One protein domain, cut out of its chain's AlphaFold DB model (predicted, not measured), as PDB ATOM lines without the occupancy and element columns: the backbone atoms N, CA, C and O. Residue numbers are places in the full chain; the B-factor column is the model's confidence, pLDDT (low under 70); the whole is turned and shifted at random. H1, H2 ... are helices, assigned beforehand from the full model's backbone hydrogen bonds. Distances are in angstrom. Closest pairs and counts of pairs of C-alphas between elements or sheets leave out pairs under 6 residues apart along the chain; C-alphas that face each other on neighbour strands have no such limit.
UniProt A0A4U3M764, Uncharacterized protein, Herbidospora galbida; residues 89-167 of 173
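This is residues 89 to 167 of the 173 residues of an uncharacterized protein of Herbidospora galbida (UniProt A0A4U3M764). Long helix H1 packs on short H3 and makes a corner with H4, while two long loops reach out to H2, apart from the other helices. Residues 89 to 94 and 160 to 167 stick out. The 79 printed residues, with four named helices in order H1 to H4, are all helix in class and loose, radius of gyration of the C-alphas 14.4 A, spanning 41 by 26 by 24 A.

H1, residues 89 to 108, begins at C-alpha 89 (185.448, 241.536, 99.508) and measures 27.5 A. H2 is residues 130 to 135, H3 148 to 151. H4, residues 153 to 165, 19.4 A, ends at C-alpha 165 (161.804, 264.644, 115.704).

H1 touches H3 with residues 95 to 102 alone, closest C-alphas Ser 99 and Phe 151, 5.1 A. H1 touches H4 about perpendicular, 84 degrees, closest C-alphas His 103 and Pro 153, 7.2 A. In H4, 8 of 9 O i to N i+4 pairs are within hydrogen-bond range.

The printed part has no cut. Links H1 to H2 and H2 to H3 are long. Residues 89 to 101 and 125 to 146 have pLDDT under 70.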
ATOM      1  N   THR A  89     186.219 242.468 100.373       36.47
ATOM      2  CA  THR A  89     185.448 241.536  99.508       36.47
ATOM      3  C   THR A  89     184.441 240.739 100.337       36.47
ATOM      4  O   THR A  89     183.255 240.816 100.072       36.47
ATOM      5  N   LYS A  90     184.814 240.179 101.498       38.59
ATOM      6  CA  LYS A  90     183.808 239.582 102.403       38.59
ATOM      7  C   LYS A  90     182.882 240.600 103.076       38.59
ATOM      8  O   LYS A  90     181.713 240.287 103.285       38.59
ATOM      9  N   PHE A  91     183.353 241.797 103.432       34.09
ATOM     10  CA  PHE A  91     182.531 242.788 104.143       34.09
ATOM     11  C   PHE A  91     181.552 243.527 103.212       34.09
ATOM     12  O   PHE A  91     180.375 243.668 103.541       34.09
ATOM     13  N   TYR A  92     182.012 243.949 102.035       35.59
ATOM     14  CA  TYR A  92     181.217 244.467 100.922       35.59
ATOM     15  C   TYR A  92     180.373 243.377 100.272       35.59
ATOM     16  O   TYR A  92     179.227 243.686 100.002       35.59
ATOM     17  N   ASP A  93     180.820 242.130 100.089       43.38
ATOM     18  CA  ASP A  93     179.931 241.060  99.602       43.38
ATOM     19  C   ASP A  93     178.809 240.819 100.596       43.38
ATOM     20  O   ASP A  93     177.650 240.744 100.206       43.38
ATOM     21  N   THR A  94     179.108 240.787 101.893       47.66
ATOM     22  CA  THR A  94     178.084 240.623 102.928       47.66
ATOM     23  C   THR A  94     177.146 241.834 102.972       47.66
ATOM     24  O   THR A  94     175.929 241.675 103.030       47.66
ATOM     25  N   ARG A  95     177.676 243.060 102.865       46.75
ATOM     26  CA  ARG A  95     176.867 244.286 102.810       46.75
ATOM     27  C   ARG A  95     176.039 244.381 101.529       46.75
ATOM     28  O   ARG A  95     174.885 244.786 101.607       46.75
ATOM     29  N   ASN A  96     176.592 244.020 100.376       52.28
ATOM     30  CA  ASN A  96     175.920 243.994  99.077       52.28
ATOM     31  C   ASN A  96     174.857 242.897  99.053       52.28
ATOM     32  O   ASN A  96     173.759 243.145  98.571       52.28
ATOM     33  N   THR A  97     175.134 241.741  99.660       58.44
ATOM     34  CA  THR A  97     174.172 240.649  99.855       58.44
ATOM     35  C   THR A  97     173.018 241.113 100.739       58.44
ATOM     36  O   THR A  97     171.871 241.085 100.307       58.44
ATOM     37  N   PHE A  98     173.296 241.672 101.921       64.19
ATOM     38  CA  PHE A  98     172.245 242.208 102.790       64.19
ATOM     39  C   PHE A  98     171.508 243.394 102.170       64.19
ATOM     40  O   PHE A  98     170.312 243.547 102.395       64.19
ATOM     41  N   SER A  99     172.170 244.211 101.350       69.69
ATOM     42  CA  SER A  99     171.514 245.289 100.604       69.69
ATOM     43  C   SER A  99     170.612 244.733  99.497       69.69
ATOM     44  O   SER A  99     169.502 245.230  99.317       69.69
ATOM     45  N   ALA A 100     171.026 243.678  98.786       68.94
ATOM     46  CA  ALA A 100     170.217 242.996  97.776       68.94
ATOM     47  C   ALA A 100     168.996 242.296  98.399       68.94
ATOM     48  O   ALA A 100     167.874 242.434  97.896       68.94
ATOM     49  N   ASP A 101     169.184 241.628  99.535       69.56
ATOM     50  CA  ASP A 101     168.120 240.991 100.315       69.56
ATOM     51  C   ASP A 101     167.156 242.029 100.896       69.56
ATOM     52  O   ASP A 101     165.933 241.883 100.809       69.56
ATOM     53  N   ALA A 102     167.683 243.135 101.425       82.44
ATOM     54  CA  ALA A 102     166.882 244.241 101.931       82.44
ATOM     55  C   ALA A 102     166.093 244.927 100.807       82.44
ATOM     56  O   ALA A 102     164.916 245.245 100.992       82.44
ATOM     57  N   HIS A 103     166.685 245.102  99.620       79.38
ATOM     58  CA  HIS A 103     165.989 245.605  98.436       79.38
ATOM     59  C   HIS A 103     164.882 244.659  97.968       79.38
ATOM     60  O   HIS A 103     163.803 245.123  97.598       79.38
ATOM     61  N   SER A 104     165.122 243.348  97.990       82.25
ATOM     62  CA  SER A 104     164.121 242.336  97.637       82.25
ATOM     63  C   SER A 104     162.967 242.325  98.639       82.25
ATOM     64  O   SER A 104     161.804 242.363  98.241       82.25
ATOM     65  N   CYS A 105     163.275 242.409  99.935       85.50
ATOM     66  CA  CYS A 105     162.282 242.577 100.991       85.50
ATOM     67  C   CYS A 105     161.474 243.872 100.797       85.50
ATOM     68  O   CYS A 105     160.247 243.847 100.830       85.50
ATOM     69  N   TRP A 106     162.127 245.000 100.504       84.94
ATOM     70  CA  TRP A 106     161.445 246.273 100.251       84.94
ATOM     71  C   TRP A 106     160.523 246.216  99.028       84.94
ATOM     72  O   TRP A 106     159.407 246.731  99.080       84.94
ATOM     73  N   LYS A 107     160.950 245.552  97.944       85.25
ATOM     74  CA  LYS A 107     160.106 245.296  96.764       85.25
ATOM     75  C   LYS A 107     158.887 244.441  97.120       85.25
ATOM     76  O   LYS A 107     157.791 244.786  96.694       85.25
ATOM     77  N   TYR A 108     159.064 243.388  97.919       87.06
ATOM     78  CA  TYR A 108     157.969 242.534  98.391       87.06
ATOM     79  C   TYR A 108     156.929 243.320  99.203       87.06
ATOM     80  O   TYR A 108     155.732 243.162  98.998       87.06
ATOM     81  N   HIS A 109     157.375 244.259 100.044       83.69
ATOM     82  CA  HIS A 109     156.497 245.184 100.774       83.69
ATOM     83  C   HIS A 109     156.019 246.387  99.935       83.69
ATOM     84  O   HIS A 109     155.661 247.429 100.487       83.69
ATOM     85  N   GLY A 110     156.048 246.291  98.601       87.31
ATOM     86  CA  GLY A 110     155.508 247.317  97.706       87.31
ATOM     87  C   GLY A 110     156.258 248.650  97.746       87.31
ATOM     88  O   GLY A 110     155.663 249.694  97.497       87.31
ATOM     89  N   ARG A 111     157.555 248.639  98.081       85.19
ATOM     90  CA  ARG A 111     158.392 249.842  98.234       85.19
ATOM     91  C   ARG A 111     157.810 250.872  99.212       85.19
ATOM     92  O   ARG A 111     157.930 252.081  99.012       85.19
ATOM     93  N   THR A 112     157.178 250.390 100.278       83.81
ATOM     94  CA  THR A 112     156.493 251.234 101.259       83.81
ATOM     95  C   THR A 112     157.417 252.273 101.919       83.81
ATOM     96  O   THR A 112     158.592 252.011 102.193       83.81
ATOM     97  N   LYS A 113     156.848 253.451 102.212       84.31
ATOM     98  CA  LYS A 113     157.417 254.494 103.089       84.31
ATOM     99  C   LYS A 113     156.930 254.362 104.546       84.31
ATOM    100  O   LYS A 113     157.080 255.290 105.347       84.31
ATOM    101  N   ASN A 114     156.281 253.248 104.876       85.50
ATOM    102  CA  ASN A 114     155.812 252.908 106.212       85.50
ATOM    103  C   ASN A 114     155.777 251.377 106.370       85.50
ATOM    104  O   ASN A 114     154.749 250.736 106.153       85.50
ATOM    105  N   CYS A 115     156.938 250.775 106.634       85.81
ATOM    106  CA  CYS A 115     157.070 249.322 106.750       85.81
ATOM    107  C   CYS A 115     156.703 248.847 108.162       85.81
ATOM    108  O   CYS A 115     157.398 249.193 109.116       85.81
ATOM    109  N   GLY A 116     155.653 248.026 108.280       85.19
ATOM    110  CA  GLY A 116     155.224 247.426 109.553       85.19
ATOM    111  C   GLY A 116     156.182 246.363 110.106       85.19
ATOM    112  O   GLY A 116     156.216 246.143 111.309       85.19
ATOM    113  N   ASP A 117     157.017 245.770 109.249       85.38
ATOM    114  CA  ASP A 117     157.992 244.737 109.632       85.38
ATOM    115  C   ASP A 117     159.375 245.310 109.988       85.38
ATOM    116  O   ASP A 117     160.335 244.557 110.206       85.38
ATOM    117  N   TYR A 118     159.503 246.642 110.019       87.81
ATOM    118  CA  TYR A 118     160.766 247.328 110.266       87.81
ATOM    119  C   TYR A 118     161.355 246.952 111.631       87.81
ATOM    120  O   TYR A 118     160.735 247.171 112.667       87.81
ATOM    121  N   ARG A 119     162.577 246.398 111.615       84.44
ATOM    122  CA  ARG A 119     163.306 245.881 112.787       84.44
ATOM    123  C   ARG A 119     162.510 244.874 113.636       84.44
ATOM    124  O   ARG A 119     162.723 244.773 114.838       84.44
ATOM    125  N   SER A 120     161.624 244.098 113.012       86.31
ATOM    126  CA  SER A 120     161.039 242.919 113.661       86.31
ATOM    127  C   SER A 120     162.107 241.849 113.931       86.31
ATOM    128  O   SER A 120     163.102 241.757 113.207       86.31
ATOM    129  N   ASP A 121     161.887 240.992 114.932       80.56
ATOM    130  CA  ASP A 121     162.841 239.931 115.304       80.56
ATOM    131  C   ASP A 121     163.182 238.995 114.135       80.56
ATOM    132  O   ASP A 121     164.315 238.543 114.004       80.56
ATOM    133  N   ARG A 122     162.230 238.779 113.217       79.25
ATOM    134  CA  ARG A 122     162.418 237.975 111.996       79.25
ATOM    135  C   ARG A 122     163.390 238.592 110.988       79.25
ATOM    136  O   ARG A 122     163.798 237.920 110.049       79.25
ATOM    137  N   LYS A 123     163.709 239.880 111.121       80.12
ATOM    138  CA  LYS A 123     164.649 240.601 110.252       80.12
ATOM    139  C   LYS A 123     166.009 240.790 110.915       80.12
ATOM    140  O   LYS A 123     166.844 241.509 110.375       80.12
ATOM    141  N   LYS A 124     166.231 240.192 112.083       77.81
ATOM    142  CA  LYS A 124     167.483 240.294 112.823       77.81
ATOM    143  C   LYS A 124     168.554 239.441 112.147       77.81
ATOM    144  O   LYS A 124     168.326 238.271 111.862       77.81
ATOM    145  N   LEU A 125     169.720 240.025 111.890       68.44
ATOM    146  CA  LEU A 125     170.835 239.314 111.266       68.44
ATOM    147  C   LEU A 125     171.618 238.572 112.349       68.44
ATOM    148  O   LEU A 125     172.597 239.076 112.903       68.44
ATOM    149  N   ILE A 126     171.128 237.381 112.688       66.81
ATOM    150  CA  ILE A 126     171.788 236.418 113.569       66.81
ATOM    151  C   ILE A 126     171.752 235.036 112.909       66.81
ATOM    152  O   ILE A 126     170.732 234.688 112.323       66.81
ATOM    153  N   PRO A 127     172.815 234.219 113.014       58.56
ATOM    154  CA  PRO A 127     172.715 232.813 112.636       58.56
ATOM    155  C   PRO A 127     171.671 232.120 113.519       58.56
ATOM    156  O   PRO A 127     171.630 232.389 114.725       58.56
ATOM    157  N   ASP A 128     170.841 231.250 112.945       54.59
ATOM    158  CA  ASP A 128     169.656 230.695 113.617       54.59
ATOM    159  C   ASP A 128     170.004 229.797 114.814       54.59
ATOM    160  O   ASP A 128     169.357 229.868 115.866       54.59
ATOM    161  N   THR A 129     171.079 229.010 114.717       62.03
ATOM    162  CA  THR A 129     171.443 228.016 115.739       62.03
ATOM    163  C   THR A 129     172.689 228.407 116.532       62.03
ATOM    164  O   THR A 129     173.526 229.206 116.107       62.03
ATOM    165  N   LYS A 130     172.814 227.855 117.742       59.66
ATOM    166  CA  LYS A 130     173.965 228.088 118.626       59.66
ATOM    167  C   LYS A 130     175.244 227.489 118.034       59.66
ATOM    168  O   LYS A 130     176.325 228.047 118.210       59.66
ATOM    169  N   GLU A 131     175.089 226.374 117.339       54.66
ATOM    170  CA  GLU A 131     176.118 225.601 116.661       54.66
ATOM    171  C   GLU A 131     176.702 226.416 115.502       54.66
ATOM    172  O   GLU A 131     177.907 226.657 115.485       54.66
ATOM    173  N   LEU A 132     175.845 226.997 114.651       46.97
ATOM    174  CA  LEU A 132     176.264 227.878 113.555       46.97
ATOM    175  C   LEU A 132     176.957 229.154 114.059       46.97
ATOM    176  O   LEU A 132     177.902 229.635 113.442       46.97
ATOM    177  N   ARG A 133     176.543 229.699 115.215       55.03
ATOM    178  CA  ARG A 133     177.242 230.841 115.840       55.03
ATOM    179  C   ARG A 133     178.644 230.459 116.309       55.03
ATOM    180  O   ARG A 133     179.573 231.229 116.100       55.03
ATOM    181  N   LYS A 134     178.798 229.275 116.910       51.66
ATOM    182  CA  LYS A 134     180.094 228.757 117.371       51.66
ATOM    183  C   LYS A 134     181.044 228.504 116.196       51.66
ATOM    184  O   LYS A 134     182.215 228.853 116.295       51.66
ATOM    185  N   GLU A 135     180.540 227.941 115.100       53.06
ATOM    186  CA  GLU A 135     181.298 227.711 113.860       53.06
ATOM    187  C   GLU A 135     181.717 229.020 113.182       53.06
ATOM    188  O   GLU A 135     182.842 229.137 112.705       53.06
ATOM    189  N   ALA A 136     180.857 230.042 113.221       49.84
ATOM    190  CA  ALA A 136     181.156 231.381 112.716       49.84
ATOM    191  C   ALA A 136     182.057 232.223 113.649       49.84
ATOM    192  O   ALA A 136     182.283 233.400 113.374       49.84
ATOM    193  N   GLY A 137     182.538 231.669 114.771       52.94
ATOM    194  CA  GLY A 137     183.349 232.401 115.753       52.94
ATOM    195  C   GLY A 137     182.589 233.490 116.524       52.94
ATOM    196  O   GLY A 137     183.203 234.338 117.169       52.94
ATOM    197  N   LEU A 138     181.253 233.480 116.474       55.00
ATOM    198  CA  LEU A 138     180.376 234.427 117.158       55.00
ATOM    199  C   LEU A 138     180.016 233.932 118.566       55.00
ATOM    200  O   LEU A 138     180.030 232.734 118.868       55.00
ATOM    201  N   SER A 139     179.639 234.855 119.454       56.09
ATOM    202  CA  SER A 139     179.176 234.490 120.791       56.09
ATOM    203  C   SER A 139     177.959 233.562 120.724       56.09
ATOM    204  O   SER A 139     177.021 233.771 119.954       56.09
ATOM    205  N   THR A 140     177.925 232.555 121.598       57.69
ATOM    206  CA  THR A 140     176.801 231.603 121.675       57.69
ATOM    207  C   THR A 140     175.485 232.260 122.111       57.69
ATOM    208  O   THR A 140     174.413 231.717 121.843       57.69
ATOM    209  N   ARG A 141     175.557 233.443 122.741       54.00
ATOM    210  CA  ARG A 141     174.414 234.334 122.975       54.00
ATOM    211  C   ARG A 141     174.216 235.272 121.773       54.00
ATOM    212  O   ARG A 141     175.191 235.884 121.344       54.00
ATOM    213  N   PRO A 142     172.987 235.431 121.252       53.41
ATOM    214  CA  PRO A 142     172.701 236.385 120.184       53.41
ATOM    215  C   PRO A 142     172.686 237.814 120.748       53.41
ATOM    216  O   PRO A 142     171.725 238.219 121.394       53.41
ATOM    217  N   VAL A 143     173.761 238.572 120.519       54.34
ATOM    218  CA  VAL A 143     173.917 239.965 121.003       54.34
ATOM    219  C   VAL A 143     173.885 241.015 119.888       54.34
ATOM    220  O   VAL A 143     174.002 242.205 120.161       54.34
ATOM    221  N   SER A 144     173.695 240.604 118.633       59.50
ATOM    222  CA  SER A 144     173.576 241.546 117.515       59.50
ATOM    223  C   SER A 144     172.284 242.355 117.636       59.50
ATOM    224  O   SER A 144     171.225 241.776 117.851       59.50
ATOM    225  N   ASN A 145     172.360 243.674 117.464       65.88
ATOM    226  CA  ASN A 145     171.200 244.558 117.274       65.88
ATOM    227  C   ASN A 145     171.072 245.015 115.814       65.88
ATOM    228  O   ASN A 145     170.396 246.003 115.533       65.88
ATOM    229  N   THR A 146     171.729 244.306 114.896       69.62
ATOM    230  CA  THR A 146     171.714 244.611 113.468       69.62
ATOM    231  C   THR A 146     170.566 243.875 112.793       69.62
ATOM    232  O   THR A 146     170.390 242.665 112.967       69.62
ATOM    233  N   PHE A 147     169.792 244.600 111.993       81.69
ATOM    234  CA  PHE A 147     168.664 244.067 111.241       81.69
ATOM    235  C   PHE A 147     168.906 244.234 109.743       81.69
ATOM    236  O   PHE A 147     169.521 245.201 109.304       81.69
ATOM    237  N   LEU A 148     168.322 243.351 108.930       81.38
ATOM    238  CA  LEU A 148     168.264 243.502 107.474       81.38
ATOM    239  C   LEU A 148     167.675 244.869 107.088       81.38
ATOM    240  O   LEU A 148     168.056 245.483 106.096       81.38
ATOM    241  N   CYS A 149     166.765 245.374 107.923       82.94
ATOM    242  CA  CYS A 149     166.147 246.680 107.773       82.94
ATOM    243  C   CYS A 149     167.139 247.844 107.799       82.94
ATOM    244  O   CYS A 149     166.812 248.868 107.217       82.94
ATOM    245  N   ASP A 150     168.315 247.706 108.414       78.12
ATOM    246  CA  ASP A 150     169.333 248.766 108.451       78.12
ATOM    247  C   ASP A 150     169.990 248.983 107.073       78.12
ATOM    248  O   ASP A 150     170.528 250.053 106.796       78.12
ATOM    249  N   PHE A 151     169.872 247.997 106.175       80.50
ATOM    250  CA  PHE A 151     170.341 248.045 104.785       80.50
ATOM    251  C   PHE A 151     169.210 248.349 103.784       80.50
ATOM    252  O   PHE A 151     169.428 248.392 102.576       80.50
ATOM    253  N   CYS A 152     167.980 248.556 104.267       84.44
ATOM    254  CA  CYS A 152     166.808 248.814 103.431       84.44
ATOM    255  C   CYS A 152     166.694 250.306 103.067       84.44
ATOM    256  O   CYS A 152     166.877 251.148 103.946       84.44
ATOM    257  N   PRO A 153     166.260 250.676 101.844       83.81
ATOM    258  CA  PRO A 153     166.001 252.075 101.484       83.81
ATOM    259  C   PRO A 153     165.050 252.804 102.443       83.81
ATOM    260  O   PRO A 153     165.227 253.993 102.702       83.81
ATOM    261  N   TYR A 154     164.085 252.093 103.037       85.12
ATOM    262  CA  TYR A 154     163.181 252.659 104.044       85.12
ATOM    263  C   TYR A 154     163.913 253.153 105.309       85.12
ATOM    264  O   TYR A 154     163.443 254.088 105.956       85.12
ATOM    265  N   HIS A 155     165.085 252.599 105.638       85.31
ATOM    266  CA  HIS A 155     165.896 253.044 106.774       85.31
ATOM    267  C   HIS A 155     166.249 254.530 106.682       85.31
ATOM    268  O   HIS A 155     166.173 255.240 107.681       85.31
ATOM    269  N   SER A 156     166.545 255.031 105.476       78.00
ATOM    270  CA  SER A 156     166.853 256.450 105.257       78.00
ATOM    271  C   SER A 156     165.695 257.367 105.677       78.00
ATOM    272  O   SER A 156     165.918 258.364 106.360       78.00
ATOM    273  N   ILE A 157     164.454 256.978 105.370       83.12
ATOM    274  CA  ILE A 157     163.232 257.705 105.740       83.12
ATOM    275  C   ILE A 157     163.029 257.672 107.258       83.12
ATOM    276  O   ILE A 157     162.694 258.688 107.865       83.12
ATOM    277  N   VAL A 158     163.265 256.522 107.900       82.69
ATOM    278  CA  VAL A 158     163.191 256.405 109.367       82.69
ATOM    279  C   VAL A 158     164.222 257.314 110.035       82.69
ATOM    280  O   VAL A 158     163.872 258.056 110.950       82.69
ATOM    281  N   MET A 159     165.467 257.308 109.552       77.88
ATOM    282  CA  MET A 159     166.530 258.160 110.086       77.88
ATOM    283  C   MET A 159     166.226 259.648 109.887       77.88
ATOM    284  O   MET A 159     166.460 260.437 110.799       77.88
ATOM    285  N   GLN A 160     165.662 260.039 108.742       77.75
ATOM    286  CA  GLN A 160     165.219 261.417 108.507       77.75
ATOM    287  C   GLN A 160     164.106 261.833 109.476       77.75
ATOM    288  O   GLN A 160     164.205 262.893 110.086       77.75
ATOM    289  N   ARG A 161     163.092 260.983 109.697       81.19
ATOM    290  CA  ARG A 161     162.025 261.247 110.680       81.19
ATOM    291  C   ARG A 161     162.561 261.356 112.105       81.19
ATOM    292  O   ARG A 161     162.133 262.233 112.844       81.19
ATOM    293  N   GLN A 162     163.507 260.497 112.489       80.06
ATOM    294  CA  GLN A 162     164.150 260.565 113.806       80.06
ATOM    295  C   GLN A 162     164.951 261.857 113.983       80.06
ATOM    296  O   GLN A 162     164.843 262.504 115.020       80.06
ATOM    297  N   ARG A 163     165.719 262.260 112.964       78.00
ATOM    298  CA  ARG A 163     166.473 263.522 112.968       78.00
ATOM    299  C   ARG A 163     165.553 264.740 113.024       78.00
ATOM    300  O   ARG A 163     165.873 265.691 113.736       78.00
ATOM    301  N   ALA A 164     164.412 264.681 112.339       77.19
ATOM    302  CA  ALA A 164     163.396 265.724 112.387       77.19
ATOM    303  C   ALA A 164     162.697 265.816 113.743       77.19
ATOM    304  O   ALA A 164     162.593 266.901 114.306       77.19
ATOM    305  N   ALA A 165     162.319 264.682 114.336       75.94
ATOM    306  CA  ALA A 165     161.804 264.644 115.704       75.94
ATOM    307  C   ALA A 165     162.831 265.156 116.734       75.94
ATOM    308  O   ALA A 165     162.454 265.739 117.744       75.94
ATOM    309  N   ALA A 166     164.126 264.969 116.462       78.19
ATOM    310  CA  ALA A 166     165.223 265.506 117.263       78.19
ATOM    311  C   ALA A 166     165.544 266.990 116.975       78.19
ATOM    312  O   ALA A 166     166.475 267.526 117.572       78.19
ATOM    313  N   GLY A 167     164.823 267.650 116.059       75.44
ATOM    314  CA  GLY A 167     165.007 269.069 115.727       75.44
ATOM    315  C   GLY A 167     166.267 269.381 114.912       75.44
ATOM    316  O   GLY A 167     166.676 270.533 114.832       75.44
TER     317      GLY A 167